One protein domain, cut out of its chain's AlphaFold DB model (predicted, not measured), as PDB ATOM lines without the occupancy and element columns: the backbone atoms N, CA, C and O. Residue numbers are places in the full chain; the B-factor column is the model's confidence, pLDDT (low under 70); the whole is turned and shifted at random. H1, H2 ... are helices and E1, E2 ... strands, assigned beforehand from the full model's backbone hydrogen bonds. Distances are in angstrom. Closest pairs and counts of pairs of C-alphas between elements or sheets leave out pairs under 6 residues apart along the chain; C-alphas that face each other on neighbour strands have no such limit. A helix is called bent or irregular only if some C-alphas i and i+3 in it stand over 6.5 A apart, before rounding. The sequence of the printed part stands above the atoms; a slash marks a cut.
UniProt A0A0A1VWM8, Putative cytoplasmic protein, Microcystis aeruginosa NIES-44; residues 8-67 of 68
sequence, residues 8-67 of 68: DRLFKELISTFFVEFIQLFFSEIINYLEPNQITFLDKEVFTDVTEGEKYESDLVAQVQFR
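Overview. This is residues 8 to 67 of the 68 residues of the protein "Putative cytoplasmic protein" of Microcystis aeruginosa NIES-44 (UniProt A0A0A1VWM8). What does the model look like? A bent hairpin of two strands, E1 and E2, runs out into a long loop whose tip, residues 49 to 54, sticks out. Three short helices lead up to it: H1, then H2 turned about perpendicular to H1, then H3 at the beginning of E1. What is it made of? The printed part has 60 residues with three named helices and two named strands, in the order H1, H2, H3, E1, E2; the sheet, E1 - E2, is antiparallel and the class is mixed, helices and strands. How compact is it? It is loose, with a radius of gyration of the C-alphas of 13.2 A and spans of 34 by 29 by 18 A.

Along the chain. Where are the helices? H1 is residues 8 to 17, 14.2 A long, from C-alpha 8 at (133.441, 141.345, 142.343); H2 is residues 19 to 26, 10.5 A, and H3 residues 30 to 33, 5.9 A. Where are the strands? E1 is residues 34 to 42, 16.9 A, and bends by 92 degrees at residue 37. E2 is residues 61 to 66, 15.7 A, ending at C-alpha 66 (112.531, 155.047, 128.059).

Arrangement. How do the helices meet? H1 and H2 are close but not clearly touching, the closest C-alphas being those of Ile 15 and Phe 22, 7.3 A, and about perpendicular at 89 degrees. H2 and H3 touch, closest at the C-alphas of Gln 24 and Ile 31, 5.7 A; H1 and H3 are apart. How do the strands pair? E1 and E2 form an antiparallel hairpin at 151 degrees, with N 35 and O 65 at 2.8 A and N 42 and O 61 at 2.9 A, within hydrogen-bond range. What of the helix backbones? Every O i to N i+4 pair is within hydrogen-bond range in H1 and H2; H3 is too short for one.

Size, cuts and confidence. How far does it reach? The two C-alphas farthest apart, those of Leu 25 and Thr 51, are 35.0 A apart, and the printed part has no cut. Which link is long, and where is confidence low? The link from E1 to E2 is long, with 18 residues; residues 43 to 58 have pLDDT under 70.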
ATOM      1  N   ASP A   8     133.736 140.835 143.685       82.94
ATOM      2  CA  ASP A   8     133.441 141.345 142.343       82.94
ATOM      3  C   ASP A   8     132.186 140.692 141.738       82.94
ATOM      4  O   ASP A   8     131.249 141.377 141.328       82.94
ATOM      5  N   ARG A   9     132.109 139.356 141.795       83.38
ATOM      6  CA  ARG A   9     130.934 138.599 141.343       83.38
ATOM      7  C   ARG A   9     129.691 138.947 142.157       83.38
ATOM      8  O   ARG A   9     128.633 139.172 141.581       83.38
ATOM      9  N   LEU A  10     129.818 139.011 143.484       86.81
ATOM     10  CA  LEU A  10     128.694 139.318 144.374       86.81
ATOM     11  C   LEU A  10     128.175 140.746 144.188       86.81
ATOM     12  O   LEU A  10     126.969 140.962 144.235       86.81
ATOM     13  N   PHE A  11     129.056 141.716 143.951       86.56
ATOM     14  CA  PHE A  11     128.665 143.089 143.647       86.56
ATOM     15  C   PHE A  11     127.958 143.174 142.294       86.56
ATOM     16  O   PHE A  11     126.927 143.834 142.203       86.56
ATOM     17  N   LYS A  12     128.447 142.471 141.266       85.25
ATOM     18  CA  LYS A  12     127.765 142.390 139.963       85.25
ATOM     19  C   LYS A  12     126.374 141.781 140.090       85.25
ATOM     20  O   LYS A  12     125.423 142.329 139.541       85.25
ATOM     21  N   GLU A  13     126.242 140.701 140.852       86.81
ATOM     22  CA  GLU A  13     124.958 140.045 141.115       86.81
ATOM     23  C   GLU A  13     124.006 140.960 141.899       86.81
ATOM     24  O   GLU A  13     122.839 141.093 141.532       86.81
ATOM     25  N   LEU A  14     124.515 141.667 142.914       90.06
ATOM     26  CA  LEU A  14     123.756 142.646 143.689       90.06
ATOM     27  C   LEU A  14     123.236 143.778 142.796       90.06
ATOM     28  O   LEU A  14     122.037 144.043 142.782       90.06
ATOM     29  N   ILE A  15     124.114 144.429 142.030       88.81
ATOM     30  CA  ILE A  15     123.711 145.542 141.167       88.81
ATOM     31  C   ILE A  15     122.768 145.060 140.069       88.81
ATOM     32  O   ILE A  15     121.798 145.750 139.800       88.81
ATOM     33  N   SER A  16     122.986 143.881 139.480       86.25
ATOM     34  CA  SER A  16     122.090 143.345 138.444       86.25
ATOM     35  C   SER A  16     120.701 143.016 138.993       86.25
ATOM     36  O   SER A  16     119.696 143.249 138.329       86.25
ATOM     37  N   THR A  17     120.636 142.501 140.222       89.75
ATOM     38  CA  THR A  17     119.372 142.129 140.875       89.75
ATOM     39  C   THR A  17     118.582 143.356 141.322       89.75
ATOM     40  O   THR A  17     117.373 143.402 141.129       89.75
ATOM     41  N   PHE A  18     119.261 144.352 141.897       90.38
ATOM     42  CA  PHE A  18     118.645 145.535 142.513       90.38
ATOM     43  C   PHE A  18     118.864 146.809 141.692       90.38
ATOM     44  O   PHE A  18     118.957 147.908 142.239       90.38
ATOM     45  N   PHE A  19     119.013 146.680 140.374       89.88
ATOM     46  CA  PHE A  19     119.387 147.801 139.513       89.88
ATOM     47  C   PHE A  19     118.357 148.927 139.531       89.88
ATOM     48  O   PHE A  19     118.723 150.095 139.620       89.88
ATOM     49  N   VAL A  20     117.066 148.587 139.484       89.38
ATOM     50  CA  VAL A  20     115.982 149.578 139.513       89.38
ATOM     51  C   VAL A  20     115.993 150.328 140.834       89.38
ATOM     52  O   VAL A  20     115.979 151.557 140.837       89.38
ATOM     53  N   GLU A  21     116.061 149.607 141.951       91.31
ATOM     54  CA  GLU A  21     116.122 150.196 143.284       91.31
ATOM     55  C   GLU A  21     117.366 151.069 143.448       91.31
ATOM     56  O   GLU A  21     117.287 152.158 144.010       91.31
ATOM     57  N   PHE A  22     118.506 150.641 142.904       91.00
ATOM     58  CA  PHE A  22     119.726 151.436 142.885       91.00
ATOM     59  C   PHE A  22     119.522 152.750 142.117       91.00
ATOM     60  O   PHE A  22     119.757 153.829 142.661       91.00
ATOM     61  N   ILE A  23     119.013 152.700 140.884       89.50
ATOM     62  CA  ILE A  23     118.723 153.910 140.100       89.50
ATOM     63  C   ILE A  23     117.683 154.786 140.806       89.50
ATOM     64  O   ILE A  23     117.845 155.999 140.858       89.50
ATOM     65  N   GLN A  24     116.660 154.211 141.430       90.12
ATOM     66  CA  GLN A  24     115.655 154.963 142.175       90.12
ATOM     67  C   GLN A  24     116.240 155.689 143.400       90.12
ATOM     68  O   GLN A  24     115.829 156.812 143.695       90.12
ATOM     69  N   LEU A  25     117.182 155.065 144.111       90.81
ATOM     70  CA  LEU A  25     117.795 155.623 145.321       90.81
ATOM     71  C   LEU A  25     118.861 156.679 145.013       90.81
ATOM     72  O   LEU A  25     118.955 157.672 145.731       90.81
ATOM     73  N   PHE A  26     119.662 156.466 143.968       89.94
ATOM     74  CA  PHE A  26     120.812 157.318 143.649       89.94
ATOM     75  C   PHE A  26     120.545 158.309 142.508       89.94
ATOM     76  O   PHE A  26     121.161 159.370 142.466       89.94
ATOM     77  N   PHE A  27     119.620 157.990 141.601       87.75
ATOM     78  CA  PHE A  27     119.367 158.719 140.356       87.75
ATOM     79  C   PHE A  27     117.864 158.926 140.125       87.75
ATOM     80  O   PHE A  27     117.276 158.471 139.138       87.75
ATOM     81  N   SER A  28     117.238 159.661 141.042       87.12
ATOM     82  CA  SER A  28     115.800 159.949 141.026       87.12
ATOM     83  C   SER A  28     115.316 160.680 139.768       87.12
ATOM     84  O   SER A  28     114.139 160.600 139.434       87.12
ATOM     85  N   GLU A  29     116.193 161.375 139.042       88.06
ATOM     86  CA  GLU A  29     115.843 161.987 137.758       88.06
ATOM     87  C   GLU A  29     115.706 160.939 136.647       88.06
ATOM     88  O   GLU A  29     114.767 161.017 135.857       88.06
ATOM     89  N   ILE A  30     116.578 159.923 136.638       85.88
ATOM     90  CA  ILE A  30     116.636 158.882 135.600       85.88
ATOM     91  C   ILE A  30     115.403 157.980 135.655       85.88
ATOM     92  O   ILE A  30     114.797 157.679 134.627       85.88
ATOM     93  N   ILE A  31     114.982 157.591 136.861       86.75
ATOM     94  CA  ILE A  31     113.827 156.701 137.044       86.75
ATOM     95  C   ILE A  31     112.509 157.314 136.534       86.75
ATOM     96  O   ILE A  31     111.571 156.583 136.220       86.75
ATOM     97  N   ASN A  32     112.417 158.646 136.414       86.69
ATOM     98  CA  ASN A  32     111.192 159.304 135.946       86.69
ATOM     99  C   ASN A  32     110.868 158.965 134.491       86.69
ATOM    100  O   ASN A  32     109.693 158.819 134.149       86.69
ATOM    101  N   TYR A  33     111.895 158.818 133.657       87.81
ATOM    102  CA  TYR A  33     111.760 158.565 132.225       87.81
ATOM    103  C   TYR A  33     112.213 157.159 131.819       87.81
ATOM    104  O   TYR A  33     112.270 156.870 130.631       87.81
ATOM    105  N   LEU A  34     112.512 156.274 132.770       88.62
ATOM    106  CA  LEU A  34     112.916 154.886 132.530       88.62
ATOM    107  C   LEU A  34     111.732 153.938 132.768       88.62
ATOM    108  O   LEU A  34     110.951 154.144 133.696       88.62
ATOM    109  N   GLU A  35     111.598 152.895 131.950       88.50
ATOM    110  CA  GLU A  35     110.627 151.815 132.145       88.50
ATOM    111  C   GLU A  35     111.214 150.713 133.044       88.50
ATOM    112  O   GLU A  35     111.990 149.879 132.571       88.50
ATOM    113  N   PRO A  36     110.862 150.668 134.346       81.81
ATOM    114  CA  PRO A  36     111.541 149.817 135.329       81.81
ATOM    115  C   PRO A  36     111.347 148.316 135.079       81.81
ATOM    116  O   PRO A  36     112.121 147.506 135.577       81.81
ATOM    117  N   ASN A  37     110.335 147.941 134.293       82.31
ATOM    118  CA  ASN A  37     110.031 146.548 133.958       82.31
ATOM    119  C   ASN A  37     110.684 146.081 132.644       82.31
ATOM    120  O   ASN A  37     110.520 144.923 132.270       82.31
ATOM    121  N   GLN A  38     111.372 146.967 131.919       85.31
ATOM    122  CA  GLN A  38     111.984 146.687 130.615       85.31
ATOM    123  C   GLN A  38     113.490 146.936 130.694       85.31
ATOM    124  O   GLN A  38     114.024 147.882 130.112       85.31
ATOM    125  N   ILE A  39     114.160 146.079 131.466       86.44
ATOM    126  CA  ILE A  39     115.602 146.135 131.696       86.44
ATOM    127  C   ILE A  39     116.201 144.795 131.308       86.44
ATOM    128  O   ILE A  39     115.773 143.746 131.785       86.44
ATOM    129  N   THR A  40     117.184 144.833 130.419       85.25
ATOM    130  CA  THR A  40     117.924 143.654 129.972       85.25
ATOM    131  C   THR A  40     119.401 143.902 130.193       85.25
ATOM    132  O   THR A  40     119.956 144.861 129.661       85.25
ATOM    133  N   PHE A  41     120.050 143.042 130.972       83.50
ATOM    134  CA  PHE A  41     121.500 143.077 131.091       83.50
ATOM    135  C   PHE A  41     122.123 142.458 129.851       83.50
ATOM    136  O   PHE A  41     121.763 141.351 129.451       83.50
ATOM    137  N   LEU A  42     123.034 143.202 129.239       77.81
ATOM    138  CA  LEU A  42     123.842 142.722 128.134       77.81
ATOM    139  C   LEU A  42     125.110 142.113 128.728       77.81
ATOM    140  O   LEU A  42     125.769 142.737 129.566       77.81
ATOM    141  N   ASP A  43     125.423 140.882 128.324       62.22
ATOM    142  CA  ASP A  43     126.694 140.256 128.683       62.22
ATOM    143  C   ASP A  43     127.854 141.036 128.041       62.22
ATOM    144  O   ASP A  43     127.644 141.835 127.123       62.22
ATOM    145  N   LYS A  44     129.073 140.844 128.553       59.53
ATOM    146  CA  LYS A  44     130.286 141.579 128.168       59.53
ATOM    147  C   LYS A  44     130.747 141.207 126.755       59.53
ATOM    148  O   LYS A  44     131.857 140.727 126.561       59.53
ATOM    149  N   GLU A  45     129.933 141.454 125.744       49.75
ATOM    150  CA  GLU A  45     130.302 141.252 124.351       49.75
ATOM    151  C   GLU A  45     130.277 142.591 123.613       49.75
ATOM    152  O   GLU A  45     129.337 142.960 122.922       49.75
ATOM    153  N   VAL A  46     131.390 143.304 123.807       48.88
ATOM    154  CA  VAL A  46     132.047 144.178 122.828       48.88
ATOM    155  C   VAL A  46     131.137 145.234 122.189       48.88
ATOM    156  O   VAL A  46     130.612 145.054 121.090       48.88
ATOM    157  N   PHE A  47     131.099 146.427 122.791       47.22
ATOM    158  CA  PHE A  47     130.865 147.634 122.000       47.22
ATOM    159  C   PHE A  47     132.028 147.766 121.016       47.22
ATOM    160  O   PHE A  47     133.110 148.242 121.349       47.22
ATOM    161  N   THR A  48     131.830 147.263 119.801       42.19
ATOM    162  CA  THR A  48     132.661 147.671 118.678       42.19
ATOM    163  C   THR A  48     132.062 148.987 118.237       42.19
ATOM    164  O   THR A  48     131.084 149.004 117.491       42.19
ATOM    165  N   ASP A  49     132.587 150.088 118.763       45.47
ATOM    166  CA  ASP A  49     132.337 151.383 118.159       45.47
ATOM    167  C   ASP A  49     132.906 151.291 116.738       45.47
ATOM    168  O   ASP A  49     134.122 151.262 116.528       45.47
ATOM    169  N   VAL A  50     132.022 151.098 115.754       54.00
ATOM    170  CA  VAL A  50     132.382 150.863 114.342       54.00
ATOM    171  C   VAL A  50     133.114 152.087 113.761       54.00
ATOM    172  O   VAL A  50     133.673 152.027 112.669       54.00
ATOM    173  N   THR A  51     133.146 153.188 114.512       55.25
ATOM    174  CA  THR A  51     133.717 154.479 114.150       55.25
ATOM    175  C   THR A  51     135.081 154.778 114.776       55.25
ATOM    176  O   THR A  51     135.879 155.434 114.110       55.25
ATOM    177  N   GLU A  52     135.406 154.285 115.980       52.16
ATOM    178  CA  GLU A  52     136.596 154.773 116.714       52.16
ATOM    179  C   GLU A  52     137.449 153.711 117.430       52.16
ATOM    180  O   GLU A  52     138.333 154.074 118.189       52.16
ATOM    181  N   GLY A  53     137.291 152.407 117.172       48.75
ATOM    182  CA  GLY A  53     138.344 151.401 117.443       48.75
ATOM    183  C   GLY A  53     138.815 151.204 118.900       48.75
ATOM    184  O   GLY A  53     139.670 150.349 119.145       48.75
ATOM    185  N   GLU A  54     138.267 151.933 119.869       50.53
ATOM    186  CA  GLU A  54     138.568 151.797 121.289       50.53
ATOM    187  C   GLU A  54     137.595 150.802 121.926       50.53
ATOM    188  O   GLU A  54     136.382 151.006 121.974       50.53
ATOM    189  N   LYS A  55     138.130 149.674 122.404       53.22
ATOM    190  CA  LYS A  55     137.352 148.685 123.152       53.22
ATOM    191  C   LYS A  55     137.176 149.172 124.586       53.22
ATOM    192  O   LYS A  55     138.112 149.095 125.377       53.22
ATOM    193  N   TYR A  56     135.973 149.616 124.927       54.50
ATOM    194  CA  TYR A  56     135.585 149.865 126.312       54.50
ATOM    195  C   TYR A  56     135.027 148.569 126.914       54.50
ATOM    196  O   TYR A  56     133.907 148.152 126.614       54.50
ATOM    197  N   GLU A  57     135.822 147.898 127.748       57.91
ATOM    198  CA  GLU A  57     135.358 146.762 128.551       57.91
ATOM    199  C   GLU A  57     134.541 147.291 129.738       57.91
ATOM    200  O   GLU A  57     135.094 147.671 130.766       57.91
ATOM    201  N   SER A  58     133.214 147.355 129.595       65.06
ATOM    202  CA  SER A  58     132.328 147.713 130.710       65.06
ATOM    203  C   SER A  58     132.058 146.500 131.606       65.06
ATOM    204  O   SER A  58     131.865 145.383 131.123       65.06
ATOM    205  N   ASP A  59     132.042 146.698 132.928       71.69
ATOM    206  CA  ASP A  59     131.824 145.616 133.895       71.69
ATOM    207  C   ASP A  59     130.375 145.121 133.972       71.69
ATOM    208  O   ASP A  59     130.156 143.942 134.258       71.69
ATOM    209  N   LEU A  60     129.412 146.005 133.700       77.12
ATOM    210  CA  LEU A  60     127.981 145.721 133.649       77.12
ATOM    211  C   LEU A  60     127.308 146.705 132.688       77.12
ATOM    212  O   LEU A  60     127.560 147.909 132.746       77.12
ATOM    213  N   VAL A  61     126.439 146.203 131.817       83.06
ATOM    214  CA  VAL A  61     125.703 147.021 130.850       83.06
ATOM    215  C   VAL A  61     124.231 146.651 130.935       83.06
ATOM    216  O   VAL A  61     123.871 145.488 130.779       83.06
ATOM    217  N   ALA A  62     123.380 147.642 131.183       84.81
ATOM    218  CA  ALA A  62     121.933 147.473 131.200       84.81
ATOM    219  C   ALA A  62     121.322 148.221 130.014       84.81
ATOM    220  O   ALA A  62     121.454 149.440 129.899       84.81
ATOM    221  N   GLN A  63     120.635 147.494 129.142       86.81
ATOM    222  CA  GLN A  63     119.729 148.071 128.165       86.81
ATOM    223  C   GLN A  63     118.397 148.367 128.854       86.81
ATOM    224  O   GLN A  63     117.790 147.481 129.455       86.81
ATOM    225  N   VAL A  64     117.941 149.613 128.744       88.25
ATOM    226  CA  VAL A  64     116.696 150.087 129.353       88.25
ATOM    227  C   VAL A  64     115.827 150.763 128.306       88.25
ATOM    228  O   VAL A  64     116.336 151.384 127.371       88.25
ATOM    229  N   GLN A  65     114.513 150.650 128.458       87.56
ATOM    230  CA  GLN A  65     113.568 151.406 127.648       87.56
ATOM    231  C   GLN A  65     113.210 152.721 128.340       87.56
ATOM    232  O   GLN A  65     113.068 152.776 129.562       87.56
ATOM    233  N   PHE A  66     113.057 153.786 127.557       85.44
ATOM    234  CA  PHE A  66     112.531 155.047 128.059       85.44
ATOM    235  C   PHE A  66     111.005 155.079 127.973       85.44
ATOM    236  O   PHE A  66     110.415 154.532 127.042       85.44
ATOM    237  N   ARG A  67     110.381 155.756 128.933       82.12
ATOM    238  CA  ARG A  67     108.960 156.100 128.926       82.12
ATOM    239  C   ARG A  67     108.690 157.087 127.798       82.12
ATOM    240  O   ARG A  67     109.213 158.201 127.826       82.12
TER     241      ARG A  67